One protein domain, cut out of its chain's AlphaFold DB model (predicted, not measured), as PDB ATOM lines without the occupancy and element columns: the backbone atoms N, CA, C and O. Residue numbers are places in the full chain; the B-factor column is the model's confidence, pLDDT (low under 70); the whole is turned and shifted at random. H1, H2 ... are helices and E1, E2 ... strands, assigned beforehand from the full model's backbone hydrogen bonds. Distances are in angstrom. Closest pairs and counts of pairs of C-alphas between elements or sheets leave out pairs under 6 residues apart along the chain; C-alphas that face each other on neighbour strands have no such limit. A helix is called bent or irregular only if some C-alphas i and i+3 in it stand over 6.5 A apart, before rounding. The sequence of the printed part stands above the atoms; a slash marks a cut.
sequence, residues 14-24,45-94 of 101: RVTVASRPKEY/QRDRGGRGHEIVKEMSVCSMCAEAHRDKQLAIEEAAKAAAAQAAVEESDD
ATOM      1  N   ARG A  14      41.575  39.005  -1.405       93.44
ATOM      2  CA  ARG A  14      41.054  40.324  -1.036       93.44
ATOM      3  C   ARG A  14      39.790  40.612  -1.825       93.44
ATOM      4  O   ARG A  14      39.753  40.392  -3.034       93.44
ATOM      5  N   VAL A  15      38.772  41.085  -1.125       93.31
ATOM      6  CA  VAL A  15      37.478  41.441  -1.698       93.31
ATOM      7  C   VAL A  15      37.094  42.833  -1.219       93.31
ATOM      8  O   VAL A  15      37.225  43.148  -0.032       93.31
ATOM      9  N   THR A  16      36.622  43.656  -2.148       92.44
ATOM     10  CA  THR A  16      36.100  44.998  -1.894       92.44
ATOM     11  C   THR A  16      34.648  44.896  -1.432       92.44
ATOM     12  O   THR A  16      33.815  44.282  -2.092       92.44
ATOM     13  N   VAL A  17      34.345  45.456  -0.261       90.00
ATOM     14  CA  VAL A  17      33.005  45.386   0.354       90.00
ATOM     15  C   VAL A  17      32.255  46.701   0.193       90.00
ATOM     16  O   VAL A  17      31.041  46.705   0.033       90.00
ATOM     17  N   ALA A  18      32.978  47.819   0.244       88.44
ATOM     18  CA  ALA A  18      32.403  49.141   0.062       88.44
ATOM     19  C   ALA A  18      33.309  49.975  -0.840       88.44
ATOM     20  O   ALA A  18      34.517  50.076  -0.599       88.44
ATOM     21  N   SER A  19      32.706  50.591  -1.849       91.69
ATOM     22  CA  SER A  19      33.322  51.596  -2.705       91.69
ATOM     23  C   SER A  19      32.508  52.888  -2.637       91.69
ATOM     24  O   SER A  19      31.304  52.867  -2.380       91.69
ATOM     25  N   ARG A  20      33.172  54.031  -2.824       91.81
ATOM     26  CA  ARG A  20      32.523  55.345  -2.896       91.81
ATOM     27  C   ARG A  20      32.933  56.051  -4.184       91.81
ATOM     28  O   ARG A  20      34.123  56.021  -4.508       91.81
ATOM     29  N   PRO A  21      32.018  56.724  -4.901       89.38
ATOM     30  CA  PRO A  21      32.421  57.597  -5.994       89.38
ATOM     31  C   PRO A  21      33.342  58.701  -5.463       89.38
ATOM     32  O   PRO A  21      33.090  59.306  -4.415       89.38
ATOM     33  N   LYS A  22      34.442  58.944  -6.175       89.44
ATOM     34  CA  LYS A  22      35.411  59.989  -5.853       89.44
ATOM     35  C   LYS A  22      35.937  60.609  -7.129       89.44
ATOM     36  O   LYS A  22      36.300  59.915  -8.075       89.44
ATOM     37  N   GLU A  23      36.005  61.928  -7.128       86.56
ATOM     38  CA  GLU A  23      36.663  62.670  -8.187       86.56
ATOM     39  C   GLU A  23      38.120  62.919  -7.796       86.56
ATOM     40  O   GLU A  23      38.419  63.540  -6.771       86.56
ATOM     41  N   TYR A  24      39.036  62.380  -8.595       82.12
ATOM     42  CA  TYR A  24      40.467  62.560  -8.406       82.12
ATOM     43  C   TYR A  24      40.924  63.804  -9.160       82.12
ATOM     44  O   TYR A  24      40.696  63.939 -10.365       82.12
ATOM     45  N   GLN A  45      51.843  66.195 -17.604       65.00
ATOM     46  CA  GLN A  45      50.688  65.765 -16.834       65.00
ATOM     47  C   GLN A  45      50.859  64.275 -16.521       65.00
ATOM     48  O   GLN A  45      50.819  63.449 -17.432       65.00
ATOM     49  N   ARG A  46      51.111  63.942 -15.248       69.31
ATOM     50  CA  ARG A  46      51.216  62.542 -14.810       69.31
ATOM     51  C   ARG A  46      49.851  61.879 -14.827       69.31
ATOM     52  O   ARG A  46      49.709  60.807 -15.401       69.31
ATOM     53  N   ASP A  47      48.860  62.571 -14.268       73.81
ATOM     54  CA  ASP A  47      47.512  62.045 -14.111       73.81
ATOM     55  C   ASP A  47      46.492  62.978 -14.758       73.81
ATOM     56  O   ASP A  47      46.449  64.185 -14.495       73.81
ATOM     57  N   ARG A  48      45.622  62.405 -15.595       66.69
ATOM     58  CA  ARG A  48      44.525  63.147 -16.233       66.69
ATOM     59  C   ARG A  48      43.425  63.550 -15.244       66.69
ATOM     60  O   ARG A  48      42.612  64.405 -15.570       66.69
ATOM     61  N   GLY A  49      43.448  62.999 -14.026       73.69
ATOM     62  CA  GLY A  49      42.332  63.108 -13.090       73.69
ATOM     63  C   GLY A  49      41.071  62.448 -13.653       73.69
ATOM     64  O   GLY A  49      41.086  61.881 -14.747       73.69
ATOM     65  N   GLY A  50      39.978  62.497 -12.895       80.12
ATOM     66  CA  GLY A  50      38.678  62.032 -13.376       80.12
ATOM     67  C   GLY A  50      37.776  61.445 -12.298       80.12
ATOM     68  O   GLY A  50      38.142  61.331 -11.126       80.12
ATOM     69  N   ARG A  51      36.571  61.056 -12.728       80.81
ATOM     70  CA  ARG A  51      35.598  60.343 -11.897       80.81
ATOM     71  C   ARG A  51      36.024  58.884 -11.780       80.81
ATOM     72  O   ARG A  51      36.103  58.178 -12.780       80.81
ATOM     73  N   GLY A  52      36.303  58.450 -10.560       84.69
ATOM     74  CA  GLY A  52      36.639  57.070 -10.246       84.69
ATOM     75  C   GLY A  52      35.915  56.606  -8.992       84.69
ATOM     76  O   GLY A  52      34.998  57.264  -8.490       84.69
ATOM     77  N   HIS A  53      36.285  55.430  -8.503       84.50
ATOM     78  CA  HIS A  53      35.738  54.873  -7.270       84.50
ATOM     79  C   HIS A  53      36.892  54.650  -6.294       84.50
ATOM     80  O   HIS A  53      37.954  54.157  -6.669       84.50
ATOM     81  N   GLU A  54      36.707  55.080  -5.053       87.62
ATOM     82  CA  GLU A  54      37.630  54.816  -3.957       87.62
ATOM     83  C   GLU A  54      37.166  53.564  -3.219       87.62
ATOM     84  O   GLU A  54      35.988  53.432  -2.878       87.62
ATOM     85  N   ILE A  55      38.092  52.641  -2.976       90.50
ATOM     86  CA  ILE A  55      37.818  51.442  -2.188       90.50
ATOM     87  C   ILE A  55      37.862  51.841  -0.712       90.50
ATOM     88  O   ILE A  55      38.920  52.160  -0.176       90.50
ATOM     89  N   VAL A  56      36.703  51.838  -0.056       91.81
ATOM     90  CA  VAL A  56      36.557  52.279   1.340       91.81
ATOM     91  C   VAL A  56      36.865  51.142   2.307       91.81
ATOM     92  O   VAL A  56      37.451  51.360   3.366       91.81
ATOM     93  N   LYS A  57      36.447  49.919   1.964       92.31
ATOM     94  CA  LYS A  57      36.624  48.756   2.833       92.31
ATOM     95  C   LYS A  57      36.974  47.513   2.033       92.31
ATOM     96  O   LYS A  57      36.211  47.088   1.165       92.31
ATOM     97  N   GLU A  58      38.090  46.900   2.406       93.88
ATOM     98  CA  GLU A  58      38.541  45.605   1.905       93.88
ATOM     99  C   GLU A  58      38.566  44.579   3.028       93.88
ATOM    100  O   GLU A  58      38.810  44.915   4.188       93.88
ATOM    101  N   MET A  59      38.337  43.315   2.680       91.94
ATOM    102  CA  MET A  59      38.441  42.203   3.618       91.94
ATOM    103  C   MET A  59      39.121  41.004   2.957       91.94
ATOM    104  O   MET A  59      38.976  40.767   1.756       91.94
ATOM    105  N   SER A  60      39.875  40.239   3.747       92.44
ATOM    106  CA  SER A  60      40.510  38.994   3.313       92.44
ATOM    107  C   SER A  60      39.622  37.793   3.617       92.44
ATOM    108  O   SER A  60      39.177  37.626   4.753       92.44
ATOM    109  N   VAL A  61      39.406  36.929   2.630       93.69
ATOM    110  CA  VAL A  61      38.524  35.762   2.735       93.69
ATOM    111  C   VAL A  61      39.115  34.509   2.112       93.69
ATOM    112  O   VAL A  61      40.055  34.577   1.325       93.69
ATOM    113  N   CYS A  62      38.536  33.352   2.437       92.81
ATOM    114  CA  CYS A  62      38.814  32.107   1.725       92.81
ATOM    115  C   CYS A  62      38.318  32.160   0.268       92.81
ATOM    116  O   CYS A  62      37.456  32.972  -0.077       92.81
ATOM    117  N   SER A  63      38.833  31.260  -0.572       91.00
ATOM    118  CA  SER A  63      38.497  31.165  -2.002       91.00
ATOM    119  C   SER A  63      36.996  31.048  -2.262       91.00
ATOM    120  O   SER A  63      36.448  31.853  -3.005       91.00
ATOM    121  N   MET A  64      36.306  30.147  -1.559       91.62
ATOM    122  CA  MET A  64      34.859  29.957  -1.717       91.62
ATOM    123  C   MET A  64      34.053  31.230  -1.434       91.62
ATOM    124  O   MET A  64      33.099  31.546  -2.137       91.62
ATOM    125  N   CYS A  65      34.420  31.980  -0.387       92.00
ATOM    126  CA  CYS A  65      33.740  33.238  -0.077       92.00
ATOM    127  C   CYS A  65      34.060  34.334  -1.097       92.00
ATOM    128  O   CYS A  65      33.242  35.233  -1.275       92.00
ATOM    129  N   ALA A  66      35.233  34.283  -1.733       92.38
ATOM    130  CA  ALA A  66      35.596  35.217  -2.790       92.38
ATOM    131  C   ALA A  66      34.798  34.947  -4.072       92.38
ATOM    132  O   ALA A  66      34.268  35.888  -4.652       92.38
ATOM    133  N   GLU A  67      34.675  33.684  -4.479       92.88
ATOM    134  CA  GLU A  67      33.886  33.263  -5.647       92.88
ATOM    135  C   GLU A  67      32.412  33.627  -5.473       92.88
ATOM    136  O   GLU A  67      31.890  34.428  -6.241       92.88
ATOM    137  N   ALA A  68      31.800  33.214  -4.359       92.94
ATOM    138  CA  ALA A  68      30.407  33.549  -4.069       92.94
ATOM    139  C   ALA A  68      30.144  35.064  -3.972       92.94
ATOM    140  O   ALA A  68      29.008  35.508  -4.125       92.94
ATOM    141  N   HIS A  69      31.161  35.876  -3.659       92.94
ATOM    142  CA  HIS A  69      31.027  37.329  -3.715       92.94
ATOM    143  C   HIS A  69      31.096  37.851  -5.150       92.94
ATOM    144  O   HIS A  69      30.316  38.730  -5.500       92.94
ATOM    145  N   ARG A  70      32.001  37.324  -5.980       92.25
ATOM    146  CA  ARG A  70      32.109  37.711  -7.394       92.25
ATOM    147  C   ARG A  70      30.821  37.413  -8.148       92.25
ATOM    148  O   ARG A  70      30.335  38.304  -8.828       92.25
ATOM    149  N   ASP A  71      30.229  36.243  -7.942       92.75
ATOM    150  CA  ASP A  71      28.982  35.865  -8.616       92.75
ATOM    151  C   ASP A  71      27.841  36.835  -8.275       92.75
ATOM    152  O   ASP A  71      27.080  37.255  -9.142       92.75
ATOM    153  N   LYS A  72      27.767  37.274  -7.011       91.44
ATOM    154  CA  LYS A  72      26.795  38.290  -6.584       91.44
ATOM    155  C   LYS A  72      27.050  39.647  -7.228       91.44
ATOM    156  O   LYS A  72      26.090  40.316  -7.589       91.44
ATOM    157  N   GLN A  73      28.311  40.062  -7.346       89.56
ATOM    158  CA  GLN A  73      28.652  41.329  -7.997       89.56
ATOM    159  C   GLN A  73      28.278  41.297  -9.479       89.56
ATOM    160  O   GLN A  73      27.634  42.224  -9.951       89.56
ATOM    161  N   LEU A  74      28.574  40.197 -10.177       90.06
ATOM    162  CA  LEU A  74      28.188  40.019 -11.578       90.06
ATOM    163  C   LEU A  74      26.668  40.091 -11.759       90.06
ATOM    164  O   LEU A  74      26.197  40.839 -12.609       90.06
ATOM    165  N   ALA A  75      25.896  39.411 -10.906       91.12
ATOM    166  CA  ALA A  75      24.435  39.470 -10.966       91.12
ATOM    167  C   ALA A  75      23.882  40.887 -10.715       91.12
ATOM    168  O   ALA A  75      22.936  41.313 -11.375       91.12
ATOM    169  N   ILE A  76      24.475  41.641  -9.779       88.56
ATOM    170  CA  ILE A  76      24.093  43.037  -9.512       88.56
ATOM    171  C   ILE A  76      24.444  43.931 -10.708       88.56
ATOM    172  O   ILE A  76      23.639  44.776 -11.092       88.56
ATOM    173  N   GLU A  77      25.619  43.752 -11.309       87.44
ATOM    174  CA  GLU A  77      26.048  44.510 -12.488       87.44
ATOM    175  C   GLU A  77      25.164  44.229 -13.709       87.44
ATOM    176  O   GLU A  77      24.814  45.155 -14.441       87.44
ATOM    177  N   GLU A  78      24.778  42.973 -13.930       89.50
ATOM    178  CA  GLU A  78      23.847  42.583 -14.992       89.50
ATOM    179  C   GLU A  78      22.457  43.183 -14.767       89.50
ATOM    180  O   GLU A  78      21.899  43.785 -15.686       89.50
ATOM    181  N   ALA A  79      21.935  43.112 -13.540       88.31
ATOM    182  CA  ALA A  79      20.667  43.743 -13.184       88.31
ATOM    183  C   ALA A  79      20.711  45.270 -13.365       88.31
ATOM    184  O   ALA A  79      19.773  45.854 -13.904       88.31
ATOM    185  N   ALA A  80      21.813  45.922 -12.980       86.81
ATOM    186  CA  ALA A  80      21.995  47.360 -13.161       86.81
ATOM    187  C   ALA A  80      22.051  47.755 -14.646       86.81
ATOM    188  O   ALA A  80      21.454  48.757 -15.035       86.81
ATOM    189  N   LYS A  81      22.724  46.961 -15.490       85.69
ATOM    190  CA  LYS A  81      22.749  47.178 -16.946       85.69
ATOM    191  C   LYS A  81      21.369  46.994 -17.570       85.69
ATOM    192  O   LYS A  81      20.984  47.802 -18.410       85.69
ATOM    193  N   ALA A  82      20.630  45.966 -17.156       87.06
ATOM    194  CA  ALA A  82      19.271  45.730 -17.634       87.06
ATOM    195  C   ALA A  82      18.325  46.876 -17.238       87.06
ATOM    196  O   ALA A  82      17.595  47.377 -18.088       87.06
ATOM    197  N   ALA A  83      18.397  47.348 -15.990       84.31
ATOM    198  CA  ALA A  83      17.616  48.494 -15.526       84.31
ATOM    199  C   ALA A  83      17.981  49.789 -16.274       84.31
ATOM    200  O   ALA A  83      17.095  50.537 -16.672       84.31
ATOM    201  N   ALA A  84      19.272  50.036 -16.526       83.12
ATOM    202  CA  ALA A  84      19.708  51.192 -17.310       83.12
ATOM    203  C   ALA A  84      19.213  51.131 -18.766       83.12
ATOM    204  O   ALA A  84      18.854  52.158 -19.334       83.12
ATOM    205  N   ALA A  85      19.170  49.936 -19.365       82.44
ATOM    206  CA  ALA A  85      18.623  49.747 -20.705       82.44
ATOM    207  C   ALA A  85      17.105  49.984 -20.749       82.44
ATOM    208  O   ALA A  85      16.626  50.604 -21.689       82.44
ATOM    209  N   GLN A  86      16.361  49.534 -19.734       76.25
ATOM    210  CA  GLN A  86      14.916  49.780 -19.628       76.25
ATOM    211  C   GLN A  86      14.605  51.271 -19.460       76.25
ATOM    212  O   GLN A  86      13.787  51.800 -20.204       76.25
ATOM    213  N   ALA A  87      15.330  51.961 -18.575       74.56
ATOM    214  CA  ALA A  87      15.170  53.400 -18.370       74.56
ATOM    215  C   ALA A  87      15.437  54.212 -19.653       74.56
ATOM    216  O   ALA A  87      14.723  55.167 -19.937       74.56
ATOM    217  N   ALA A  88      16.423  53.808 -20.461       73.88
ATOM    218  CA  ALA A  88      16.723  54.472 -21.729       73.88
ATOM    219  C   ALA A  88      15.636  54.270 -22.803       73.88
ATOM    220  O   ALA A  88      15.504  55.105 -23.693       73.88
ATOM    221  N   VAL A  89      14.879  53.166 -22.743       73.44
ATOM    222  CA  VAL A  89      13.757  52.915 -23.661       73.44
ATOM    223  C   VAL A  89      12.526  53.717 -23.232       73.44
ATOM    224  O   VAL A  89      11.925  54.365 -24.082       73.44
ATOM    225  N   GLU A  90      12.196  53.751 -21.936       62.75
ATOM    226  CA  GLU A  90      11.074  54.559 -21.420       62.75
ATOM    227  C   GLU A  90      11.271  56.063 -21.688       62.75
ATOM    228  O   GLU A  90      10.353  56.723 -22.159       62.75
ATOM    229  N   GLU A  91      12.486  56.598 -21.508       63.50
ATOM    230  CA  GLU A  91      12.786  58.013 -21.802       63.50
ATOM    231  C   GLU A  91      12.659  58.361 -23.300       63.50
ATOM    232  O   GLU A  91      12.412  59.513 -23.655       63.50
ATOM    233  N   SER A  92      12.801  57.379 -24.198       60.62
ATOM    234  CA  SER A  92      12.645  57.608 -25.640       60.62
ATOM    235  C   SER A  92      11.184  57.634 -26.108       60.62
ATOM    236  O   SER A  92      10.884  58.323 -27.087       60.62
ATOM    237  N   ASP A  93      10.286  56.943 -25.399       57.69
ATOM    238  CA  ASP A  93       8.863  56.819 -25.751       57.69
ATOM    239  C   ASP A  93       8.051  58.064 -25.327       57.69
ATOM    240  O   ASP A  93       7.106  58.450 -26.010       57.69
ATOM    241  N   ASP A  94       8.480  58.774 -24.275       56.06
ATOM    242  CA  ASP A  94       7.833  59.999 -23.759       56.06
ATOM    243  C   ASP A  94       8.121  61.277 -24.589       56.06
ATOM    244  O   ASP A  94       7.568  62.340 -24.317       56.06
TER     245      ASP A  94
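What this domain is: This is residues 14 to 24 and 45 to 94 of the 101 residues of an uncharacterized protein of Fuerstia marisgermanicae (UniProt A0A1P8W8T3). Picture a V: one arm is a bent two-stranded ribbon of E1 and E2, and the other is the long helix H1, which starts at one end of the ribbon and runs on well past it. Only the first part of H1, residues 63 to 70, comes near the ribbon; residues 71 to 94, of which 71 to 93 belong to H1, stick out with nothing beside them. The printed part has 61 residues, with the named elements E1, E2 and H1 in that order along the chain; the sheet E1 - E2 is antiparallel, and the class is mixed, helices and strands. The whole is extended, with a radius of gyration of the C-alphas of 16.4 A, and flat, spanning 48 by 40 by 16 A.

Where its parts are: Find C-alpha 14 at (41.054, 40.324, -1.036), where strand E1, residues 14 to 24, begins; it bends by 78 degrees at residue 17 and is 23.4 A from first to last C-alpha. After the cut, read residues 45 to 49, which belong to no named element, and then strand E2, residues 50 to 61, which is 30.8 A long and bends by 53 degrees at residue 57. Helix H1, residues 63 to 93, begins at C-alpha 63 at (38.497, 31.165, -2.002) and runs 45.8 A to C-alpha 93 at (8.863, 56.819, -25.751); it is not bent.

How they stand to each other: Start with E1 and E2, antiparallel neighbours whose directions stand at 162 degrees. Look at C-alphas 14 and 60, which face each other at 4.6 A, and at C-alphas 24 and 50, which face each other at 5.3 A. Among the pairs within hydrogen-bond range, find N 15 and O 59 at 2.9 A, and N 54 and O 20 at 2.8 A. From E2 a tight link of one residue, Cys 62, leads to H1. Between E1 and H1, 3 pairs of C-alphas are within 8 A, the closest being those of Val 15 and Ala 66 at 6.6 A. Along H1, 25 of 27 O i to N i+4 pairs are within hydrogen-bond range.

The domain as a whole: The two C-alphas farthest apart are those of Cys 62 and Asp 94, at 48.9 A. Look for the cut after residue 24: residues 25 to 44 are not printed, and C-alphas 24 and 45 are 13.6 A apart across it. This cut lies in the link from E1 to E2. Without the stretch that stands free, the body has 37 residues and spans 41 by 18 by 14 A. The mean pLDDT of the printed part is 84.4; it is under 70 at residues 45 to 46, at residue 48 and at residues 90 to 94.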